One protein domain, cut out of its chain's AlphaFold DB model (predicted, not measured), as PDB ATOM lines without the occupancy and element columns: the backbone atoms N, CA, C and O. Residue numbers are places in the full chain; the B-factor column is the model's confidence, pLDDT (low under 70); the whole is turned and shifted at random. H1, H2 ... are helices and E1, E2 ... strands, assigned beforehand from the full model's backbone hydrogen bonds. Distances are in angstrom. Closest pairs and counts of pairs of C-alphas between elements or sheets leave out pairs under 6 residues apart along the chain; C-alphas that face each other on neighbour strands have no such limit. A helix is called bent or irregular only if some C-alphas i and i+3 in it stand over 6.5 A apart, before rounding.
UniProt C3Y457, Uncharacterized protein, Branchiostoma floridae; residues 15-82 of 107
ATOM      1  N   VAL A  15     104.209 108.706 152.709       96.31
ATOM      2  CA  VAL A  15     102.821 109.114 152.938       96.31
ATOM      3  C   VAL A  15     102.552 109.220 154.427       96.31
ATOM      4  O   VAL A  15     102.864 108.316 155.197       96.31
ATOM      5  N   SER A  16     101.932 110.328 154.819       95.50
ATOM      6  CA  SER A  16     101.261 110.459 156.104       95.50
ATOM      7  C   SER A  16      99.790 110.733 155.836       95.50
ATOM      8  O   SER A  16      99.477 111.589 155.011       95.50
ATOM      9  N   ALA A  17      98.899 110.037 156.533       94.00
ATOM     10  CA  ALA A  17      97.463 110.213 156.368       94.00
ATOM     11  C   ALA A  17      96.738 110.086 157.707       94.00
ATOM     12  O   ALA A  17      96.884 109.084 158.402       94.00
ATOM     13  N   ASN A  18      95.903 111.073 158.031       92.62
ATOM     14  CA  ASN A  18      94.873 110.873 159.039       92.62
ATOM     15  C   ASN A  18      93.753 110.039 158.410       92.62
ATOM     16  O   ASN A  18      93.170 110.449 157.407       92.62
ATOM     17  N   VAL A  19      93.500 108.863 158.978       92.06
ATOM     18  CA  VAL A  19      92.557 107.872 158.451       92.06
ATOM     19  C   VAL A  19      91.354 107.662 159.368       92.06
ATOM     20  O   VAL A  19      90.556 106.766 159.110       92.06
ATOM     21  N   GLY A  20      91.173 108.493 160.400       90.00
ATOM     22  CA  GLY A  20      90.078 108.344 161.363       90.00
ATOM     23  C   GLY A  20      88.701 108.275 160.697       90.00
ATOM     24  O   GLY A  20      87.905 107.395 161.015       90.00
ATOM     25  N   SER A  21      88.460 109.117 159.689       90.75
ATOM     26  CA  SER A  21      87.204 109.129 158.928       90.75
ATOM     27  C   SER A  21      86.962 107.862 158.101       90.75
ATOM     28  O   SER A  21      85.811 107.497 157.886       90.75
ATOM     29  N   ILE A  22      88.017 107.153 157.680       91.88
ATOM     30  CA  ILE A  22      87.878 105.859 156.994       91.88
ATOM     31  C   ILE A  22      87.260 104.834 157.940       91.88
ATOM     32  O   ILE A  22      86.434 104.036 157.522       91.88
ATOM     33  N   PHE A  23      87.632 104.864 159.217       88.00
ATOM     34  CA  PHE A  23      87.125 103.915 160.207       88.00
ATOM     35  C   PHE A  23      85.790 104.339 160.831       88.00
ATOM     36  O   PHE A  23      85.138 103.514 161.464       88.00
ATOM     37  N   GLU A  24      85.366 105.592 160.647       87.44
ATOM     38  CA  GLU A  24      84.012 106.050 160.992       87.44
ATOM     39  C   GLU A  24      82.975 105.657 159.916       87.44
ATOM     40  O   GLU A  24      81.825 105.396 160.264       87.44
ATOM     41  N   ASP A  25      83.375 105.562 158.639       90.06
ATOM     42  CA  ASP A  25      82.521 105.135 157.513       90.06
ATOM     43  C   ASP A  25      83.290 104.244 156.506       90.06
ATOM     44  O   ASP A  25      83.622 104.674 155.390       90.06
ATOM     45  N   PRO A  26      83.619 102.994 156.887       88.56
ATOM     46  CA  PRO A  26      84.498 102.135 156.099       88.56
ATOM     47  C   PRO A  26      83.898 101.730 154.756       88.56
ATOM     48  O   PRO A  26      84.639 101.584 153.790       88.56
ATOM     49  N   ASP A  27      82.580 101.591 154.644       90.69
ATOM     50  CA  ASP A  27      81.961 101.115 153.404       90.69
ATOM     51  C   ASP A  27      82.059 102.142 152.267       90.69
ATOM     52  O   ASP A  27      82.198 101.758 151.104       90.69
ATOM     53  N   ASN A  28      82.056 103.440 152.588       93.19
ATOM     54  CA  ASN A  28      82.110 104.507 151.587       93.19
ATOM     55  C   ASN A  28      83.508 105.116 151.439       93.19
ATOM     56  O   ASN A  28      83.944 105.407 150.323       93.19
ATOM     57  N   MET A  29      84.230 105.310 152.545       94.31
ATOM     58  CA  MET A  29      85.503 106.033 152.527       94.31
ATOM     59  C   MET A  29      86.681 105.140 152.140       94.31
ATOM     60  O   MET A  29      87.589 105.593 151.437       94.31
ATOM     61  N   LEU A  30      86.668 103.865 152.549       92.62
ATOM     62  CA  LEU A  30      87.758 102.935 152.253       92.62
ATOM     63  C   LEU A  30      87.966 102.718 150.746       92.62
ATOM     64  O   LEU A  30      89.115 102.815 150.303       92.62
ATOM     65  N   PRO A  31      86.922 102.455 149.929       94.62
ATOM     66  CA  PRO A  31      87.114 102.231 148.498       94.62
ATOM     67  C   PRO A  31      87.696 103.453 147.787       94.62
ATOM     68  O   PRO A  31      88.588 103.311 146.951       94.62
ATOM     69  N   VAL A  32      87.228 104.655 148.143       96.19
ATOM     70  CA  VAL A  32      87.706 105.915 147.557       96.19
ATOM     71  C   VAL A  32      89.173 106.140 147.906       96.19
ATOM     72  O   VAL A  32      89.991 106.390 147.023       96.19
ATOM     73  N   TRP A  33      89.523 105.995 149.185       96.19
ATOM     74  CA  TRP A  33      90.889 106.214 149.644       96.19
ATOM     75  C   TRP A  33      91.875 105.217 149.023       96.19
ATOM     76  O   TRP A  33      92.924 105.628 148.523       96.19
ATOM     77  N   LEU A  34      91.525 103.923 148.990       96.25
ATOM     78  CA  LEU A  34      92.365 102.899 148.360       96.25
ATOM     79  C   LEU A  34      92.549 103.175 146.869       96.25
ATOM     80  O   LEU A  34      93.674 103.120 146.384       96.25
ATOM     81  N   THR A  35      91.479 103.530 146.155       97.19
ATOM     82  CA  THR A  35      91.551 103.822 144.715       97.19
ATOM     83  C   THR A  35      92.550 104.941 144.420       97.19
ATOM     84  O   THR A  35      93.402 104.793 143.543       97.19
ATOM     85  N   GLU A  36      92.502 106.040 145.174       97.50
ATOM     86  CA  GLU A  36      93.405 107.178 144.973       97.50
ATOM     87  C   GLU A  36      94.854 106.865 145.365       97.50
ATOM     88  O   GLU A  36      95.805 107.252 144.668       97.50
ATOM     89  N   PHE A  37      95.040 106.135 146.467       97.44
ATOM     90  CA  PHE A  37      96.361 105.716 146.923       97.44
ATOM     91  C   PHE A  37      97.035 104.786 145.905       97.44
ATOM     92  O   PHE A  37      98.157 105.052 145.465       97.44
ATOM     93  N   LEU A  38      96.324 103.752 145.453       97.38
ATOM     94  CA  LEU A  38      96.811 102.783 144.470       97.38
ATOM     95  C   LEU A  38      97.046 103.427 143.097       97.38
ATOM     96  O   LEU A  38      98.104 103.238 142.493       97.38
ATOM     97  N   SER A  39      96.144 104.305 142.651       96.94
ATOM     98  CA  SER A  39      96.339 105.095 141.424       96.94
ATOM     99  C   SER A  39      97.601 105.959 141.490       96.94
ATOM    100  O   SER A  39      98.300 106.156 140.491       96.94
ATOM    101  N   THR A  40      97.930 106.471 142.678       96.06
ATOM    102  CA  THR A  40      99.164 107.227 142.901       96.06
ATOM    103  C   THR A  40     100.397 106.332 142.826       96.06
ATOM    104  O   THR A  40     101.371 106.727 142.183       96.06
ATOM    105  N   ILE A  41     100.357 105.120 143.387       95.75
ATOM    106  CA  ILE A  41     101.444 104.136 143.251       95.75
ATOM    107  C   ILE A  41     101.664 103.781 141.780       95.75
ATOM    108  O   ILE A  41     102.792 103.880 141.302       95.75
ATOM    109  N   SER A  42     100.601 103.462 141.040       95.00
ATOM    110  CA  SER A  42     100.669 103.133 139.609       95.00
ATOM    111  C   SER A  42     101.282 104.253 138.766       95.00
ATOM    112  O   SER A  42     102.060 103.998 137.847       95.00
ATOM    113  N   ARG A  43     100.983 105.515 139.098       94.00
ATOM    114  CA  ARG A  43     101.524 106.688 138.396       94.00
ATOM    115  C   ARG A  43     102.982 106.977 138.758       94.00
ATOM    116  O   ARG A  43     103.780 107.282 137.876       94.00
ATOM    117  N   VAL A  44     103.318 106.931 140.048       93.44
ATOM    118  CA  VAL A  44     104.648 107.302 140.562       93.44
ATOM    119  C   VAL A  44     105.660 106.167 140.381       93.44
ATOM    120  O   VAL A  44     106.846 106.438 140.207       93.44
ATOM    121  N   ARG A  45     105.198 104.910 140.391       93.12
ATOM    122  CA  ARG A  45     106.001 103.676 140.359       93.12
ATOM    123  C   ARG A  45     107.190 103.711 141.333       93.12
ATOM    124  O   ARG A  45     108.335 103.552 140.899       93.12
ATOM    125  N   PRO A  46     106.954 103.970 142.634       95.12
ATOM    126  CA  PRO A  46     108.040 104.003 143.599       95.12
ATOM    127  C   PRO A  46     108.663 102.607 143.762       95.12
ATOM    128  O   PRO A  46     108.006 101.591 143.595       95.12
ATOM    129  N   GLN A  47     109.950 102.557 144.093       94.50
ATOM    130  CA  GLN A  47     110.644 101.328 144.494       94.50
ATOM    131  C   GLN A  47     110.523 101.073 146.003       94.50
ATOM    132  O   GLN A  47     110.776  99.968 146.475       94.50
ATOM    133  N   PHE A  48     110.140 102.096 146.771       94.81
ATOM    134  CA  PHE A  48     109.916 101.997 148.207       94.81
ATOM    135  C   PHE A  48     108.741 102.874 148.639       94.81
ATOM    136  O   PHE A  48     108.673 104.052 148.280       94.81
ATOM    137  N   ILE A  49     107.854 102.307 149.456       96.31
ATOM    138  CA  ILE A  49     106.729 103.012 150.070       96.31
ATOM    139  C   ILE A  49     106.902 102.969 151.586       96.31
ATOM    140  O   ILE A  49     107.070 101.897 152.168       96.31
ATOM    141  N   ALA A  50     106.803 104.129 152.231       96.12
ATOM    142  CA  ALA A  50     106.545 104.212 153.662       96.12
ATOM    143  C   ALA A  50     105.249 104.981 153.891       96.12
ATOM    144  O   ALA A  50     105.072 106.084 153.375       96.12
ATOM    145  N   MET A  51     104.359 104.394 154.683       95.06
ATOM    146  CA  MET A  51     103.057 104.959 154.993       95.06
ATOM    147  C   MET A  51     102.856 104.990 156.503       95.06
ATOM    148  O   MET A  51     103.036 103.982 157.182       95.06
ATOM    149  N   HIS A  52     102.477 106.157 157.007       93.94
ATOM    150  CA  HIS A  52     102.140 106.383 158.400       93.94
ATOM    151  C   HIS A  52     100.687 106.852 158.502       93.94
ATOM    152  O   HIS A  52     100.327 107.900 157.962       93.94
ATOM    153  N   CYS A  53      99.863 106.080 159.205       91.62
ATOM    154  CA  CYS A  53      98.441 106.353 159.365       91.62
ATOM    155  C   CYS A  53      98.148 106.839 160.791       91.62
ATOM    156  O   CYS A  53      98.375 106.103 161.749       91.62
ATOM    157  N   GLN A  54      97.637 108.064 160.938       89.50
ATOM    158  CA  GLN A  54      97.113 108.579 162.207       89.50
ATOM    159  C   GLN A  54      95.644 108.177 162.401       89.50
ATOM    160  O   GLN A  54      94.902 108.093 161.430       89.50
ATOM    161  N   GLU A  55      95.213 108.001 163.655       87.44
ATOM    162  CA  GLU A  55      93.819 107.668 164.016       87.44
ATOM    163  C   GLU A  55      93.311 106.339 163.418       87.44
ATOM    164  O   GLU A  55      92.134 106.188 163.089       87.44
ATOM    165  N   ILE A  56      94.198 105.348 163.275       83.31
ATOM    166  CA  ILE A  56      93.819 104.019 162.786       83.31
ATOM    167  C   ILE A  56      92.827 103.342 163.751       83.31
ATOM    168  O   ILE A  56      93.023 103.352 164.964       83.31
ATOM    169  N   GLY A  57      91.730 102.798 163.220       76.88
ATOM    170  CA  GLY A  57      90.611 102.281 164.020       76.88
ATOM    171  C   GLY A  57      89.616 103.345 164.516       76.88
ATOM    172  O   GLY A  57      88.575 102.991 165.072       76.88
ATOM    173  N   GLY A  58      89.873 104.635 164.273       75.50
ATOM    174  CA  GLY A  58      88.965 105.727 164.635       75.50
ATOM    175  C   GLY A  58      88.707 105.839 166.144       75.50
ATOM    176  O   GLY A  58      89.435 105.296 166.973       75.50
ATOM    177  N   LYS A  59      87.640 106.558 166.522       73.12
ATOM    178  CA  LYS A  59      87.297 106.809 167.937       73.12
ATOM    179  C   LYS A  59      86.763 105.573 168.679       73.12
ATOM    180  O   LYS A  59      86.898 105.503 169.897       73.12
ATOM    181  N   ASN A  60      86.188 104.602 167.963       69.44
ATOM    182  CA  ASN A  60      85.566 103.391 168.522       69.44
ATOM    183  C   ASN A  60      86.424 102.145 168.255       69.44
ATOM    184  O   ASN A  60      85.999 101.185 167.614       69.44
ATOM    185  N   TYR A  61      87.662 102.181 168.737       63.56
ATOM    186  CA  TYR A  61      88.711 101.234 168.368       63.56
ATOM    187  C   TYR A  61      88.383  99.748 168.613       63.56
ATOM    188  O   TYR A  61      88.689  98.917 167.759       63.56
ATOM    189  N   GLU A  62      87.732  99.401 169.731       65.50
ATOM    190  CA  GLU A  62      87.441  97.998 170.091       65.50
ATOM    191  C   GLU A  62      86.575  97.285 169.038       65.50
ATOM    192  O   GLU A  62      86.741  96.092 168.794       65.50
ATOM    193  N   THR A  63      85.686  98.023 168.371       67.69
ATOM    194  CA  THR A  63      84.840  97.512 167.282       67.69
ATOM    195  C   THR A  63      85.478  97.641 165.903       67.69
ATOM    196  O   THR A  63      85.026  96.993 164.960       67.69
ATOM    197  N   SER A  64      86.525  98.457 165.773       71.06
ATOM    198  CA  SER A  64      87.107  98.842 164.484       71.06
ATOM    199  C   SER A  64      88.330  98.032 164.071       71.06
ATOM    200  O   SER A  64      88.764  98.149 162.926       71.06
ATOM    201  N   MET A  65      88.882  97.182 164.943       72.31
ATOM    202  CA  MET A  65      90.030  96.328 164.593       72.31
ATOM    203  C   MET A  65      89.754  95.389 163.421       72.31
ATOM    204  O   MET A  65      90.589  95.279 162.529       72.31
ATOM    205  N   GLN A  66      88.539  94.846 163.321       76.00
ATOM    206  CA  GLN A  66      88.121  94.088 162.137       76.00
ATOM    207  C   GLN A  66      88.222  94.911 160.838       76.00
ATOM    208  O   GLN A  66      88.555  94.378 159.785       76.00
ATOM    209  N   HIS A  67      87.973  96.225 160.896       82.31
ATOM    210  CA  HIS A  67      88.072  97.102 159.729       82.31
ATOM    211  C   HIS A  67      89.528  97.429 159.381       82.31
ATOM    212  O   HIS A  67      89.832  97.652 158.211       82.31
ATOM    213  N   VAL A  68      90.434  97.423 160.365       85.44
ATOM    214  CA  VAL A  68      91.880  97.550 160.125       85.44
ATOM    215  C   VAL A  68      92.411  96.318 159.401       85.44
ATOM    216  O   VAL A  68      93.131  96.472 158.416       85.44
ATOM    217  N   ASP A  69      92.004  95.116 159.810       85.56
ATOM    218  CA  ASP A  69      92.386  93.883 159.111       85.56
ATOM    219  C   ASP A  69      91.898  93.896 157.655       85.56
ATOM    220  O   ASP A  69      92.688  93.670 156.739       85.56
ATOM    221  N   VAL A  70      90.636  94.273 157.420       88.44
ATOM    222  CA  VAL A  70      90.074  94.409 156.061       88.44
ATOM    223  C   VAL A  70      90.812  95.476 155.242       88.44
ATOM    224  O   VAL A  70      91.061  95.276 154.053       88.44
ATOM    225  N   PHE A  71      91.176  96.608 155.851       89.88
ATOM    226  CA  PHE A  71      91.982  97.645 155.202       89.88
ATOM    227  C   PHE A  71      93.331  97.084 154.731       89.88
ATOM    228  O   PHE A  71      93.706  97.271 153.573       89.88
ATOM    229  N   LEU A  72      94.043  96.377 155.612       90.62
ATOM    230  CA  LEU A  72      95.361  95.816 155.317       90.62
ATOM    231  C   LEU A  72      95.286  94.691 154.290       90.62
ATOM    232  O   LEU A  72      96.123  94.647 153.392       90.62
ATOM    233  N   GLU A  73      94.283  93.820 154.385       92.25
ATOM    234  CA  GLU A  73      94.049  92.756 153.411       92.25
ATOM    235  C   GLU A  73      93.829  93.346 152.014       92.25
ATOM    236  O   GLU A  73      94.532  92.976 151.071       92.25
ATOM    237  N   ARG A  74      92.917  94.319 151.876       93.38
ATOM    238  CA  ARG A  74      92.627  94.958 150.582       93.38
ATOM    239  C   ARG A  74      93.824  95.708 150.014       93.38
ATOM    240  O   ARG A  74      94.035  95.682 148.807       93.38
ATOM    241  N   LEU A  75      94.600  96.371 150.870       93.75
ATOM    242  CA  LEU A  75      95.806  97.064 150.443       93.75
ATOM    243  C   LEU A  75      96.873  96.076 149.954       93.75
ATOM    244  O   LEU A  75      97.396  96.238 148.861       93.75
ATOM    245  N   LEU A  76      97.207  95.061 150.753       93.38
ATOM    246  CA  LEU A  76      98.306  94.142 150.447       93.38
ATOM    247  C   LEU A  76      98.006  93.174 149.299       93.38
ATOM    248  O   LEU A  76      98.941  92.708 148.655       93.38
ATOM    249  N   SER A  77      96.732  92.864 149.056       94.00
ATOM    250  CA  SER A  77      96.294  92.009 147.944       94.00
ATOM    251  C   SER A  77      96.097  92.761 146.624       94.00
ATOM    252  O   SER A  77      95.709  92.148 145.629       94.00
ATOM    253  N   SER A  78      96.341  94.076 146.594       95.81
ATOM    254  CA  SER A  78      96.192  94.864 145.372       95.81
ATOM    255  C   SER A  78      97.313  94.566 144.370       95.81
ATOM    256  O   SER A  78      98.458  94.286 144.737       95.81
ATOM    257  N   GLU A  79      96.997  94.668 143.077       95.94
ATOM    258  CA  GLU A  79      97.955  94.371 142.008       95.94
ATOM    259  C   GLU A  79      99.184  95.289 142.048       95.94
ATOM    260  O   GLU A  79     100.299  94.854 141.758       95.94
ATOM    261  N   GLU A  80      99.009  96.545 142.463       95.44
ATOM    262  CA  GLU A  80     100.090  97.523 142.598       95.44
ATOM    263  C   GLU A  80     101.111  97.125 143.665       95.44
ATOM    264  O   GLU A  80     102.278  97.520 143.578       95.44
ATOM    265  N   MET A  81     100.697  96.335 144.658       94.75
ATOM    266  CA  MET A  81     101.572  95.870 145.728       94.75
ATOM    267  C   MET A  81     102.366  94.615 145.347       94.75
ATOM    268  O   MET A  81     103.402  94.352 145.959       94.75
ATOM    269  N   HIS A  82     101.972  93.880 144.298       92.62
ATOM    270  CA  HIS A  82     102.676  92.669 143.849       92.62
ATOM    271  C   HIS A  82     104.124  92.923 143.398       92.62
ATOM    272  O   HIS A  82     104.939  92.004 143.402       92.62
TER     273      HIS A  82
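What this domain is: This is residues 15 to 82 of the 107 residues of an uncharacterized protein of Branchiostoma floridae (UniProt C3Y457). Two long helices, H2 and H3, and a ribbon of two parallel strands, E1 and E2, run lengthwise in an elongated body, making a triangle round its long axis. The short helix H1 sits at the end where H2 and H3 begin and meets both. The 68 printed residues hold two strands and three helices in the order E1, H1, H2, E2, H3, of mixed class. The whole is compact, with a radius of gyration of the C-alphas of 12.1 A and spans of 35 by 20 by 17 A.

How they stand to each other: E1, residues 15 to 18, is the parallel neighbour of E2, residues 48 to 54, at 16 degrees; N 15 and O 50, and N 54 and O 17, are within hydrogen-bond range, each 2.8 A apart. H1, residues 20 to 24, touches H2, residues 26 to 44; the closest C-alphas, of Ile 22 and Met 29, are 5.1 A apart. E1, H1, H2 and E2 form a strand-helix-strand unit, two parallel strands with helices between, whose crossover is right-handed. H1 only just touches H3, residues 61 to 76, with 3 pairs of C-alphas within 8 A; the closest, of Phe 23 and Ser 64, are 6.6 A apart. H2, with residues 26 to 34 alone, only just touches H3, with 3 such pairs; the closest C-alphas, of Leu 34 and Leu 75, are 7.1 A apart. H2 and H3 run the same way at a shallow tilt of 33 degrees, only just short of steep. E1 is apart from H2 and H3. Every O i to N i+4 pair is within hydrogen-bond range in H1, 13 of 15 in H2 and 10 of 12 in H3.

Where its parts are: E1 begins at C-alpha 15, (102.821, 109.114, 152.938), and is 10.2 A long; H1 is 6.5 A long. H2 is 26.0 A long and E2 20.1 A. H3 is 21.5 A long, ends at C-alpha 76, (98.306, 94.142, 150.447), and is only just irregular: C-alphas 63 and 66 are 7.0 A apart.

The domain as a whole: The C-alphas farthest apart, of Arg 43 and Glu 62, are 35.8 A apart. The printed part has no cut and no long link. Its mean pLDDT is 89.7, and residues 60 to 63 are under 70.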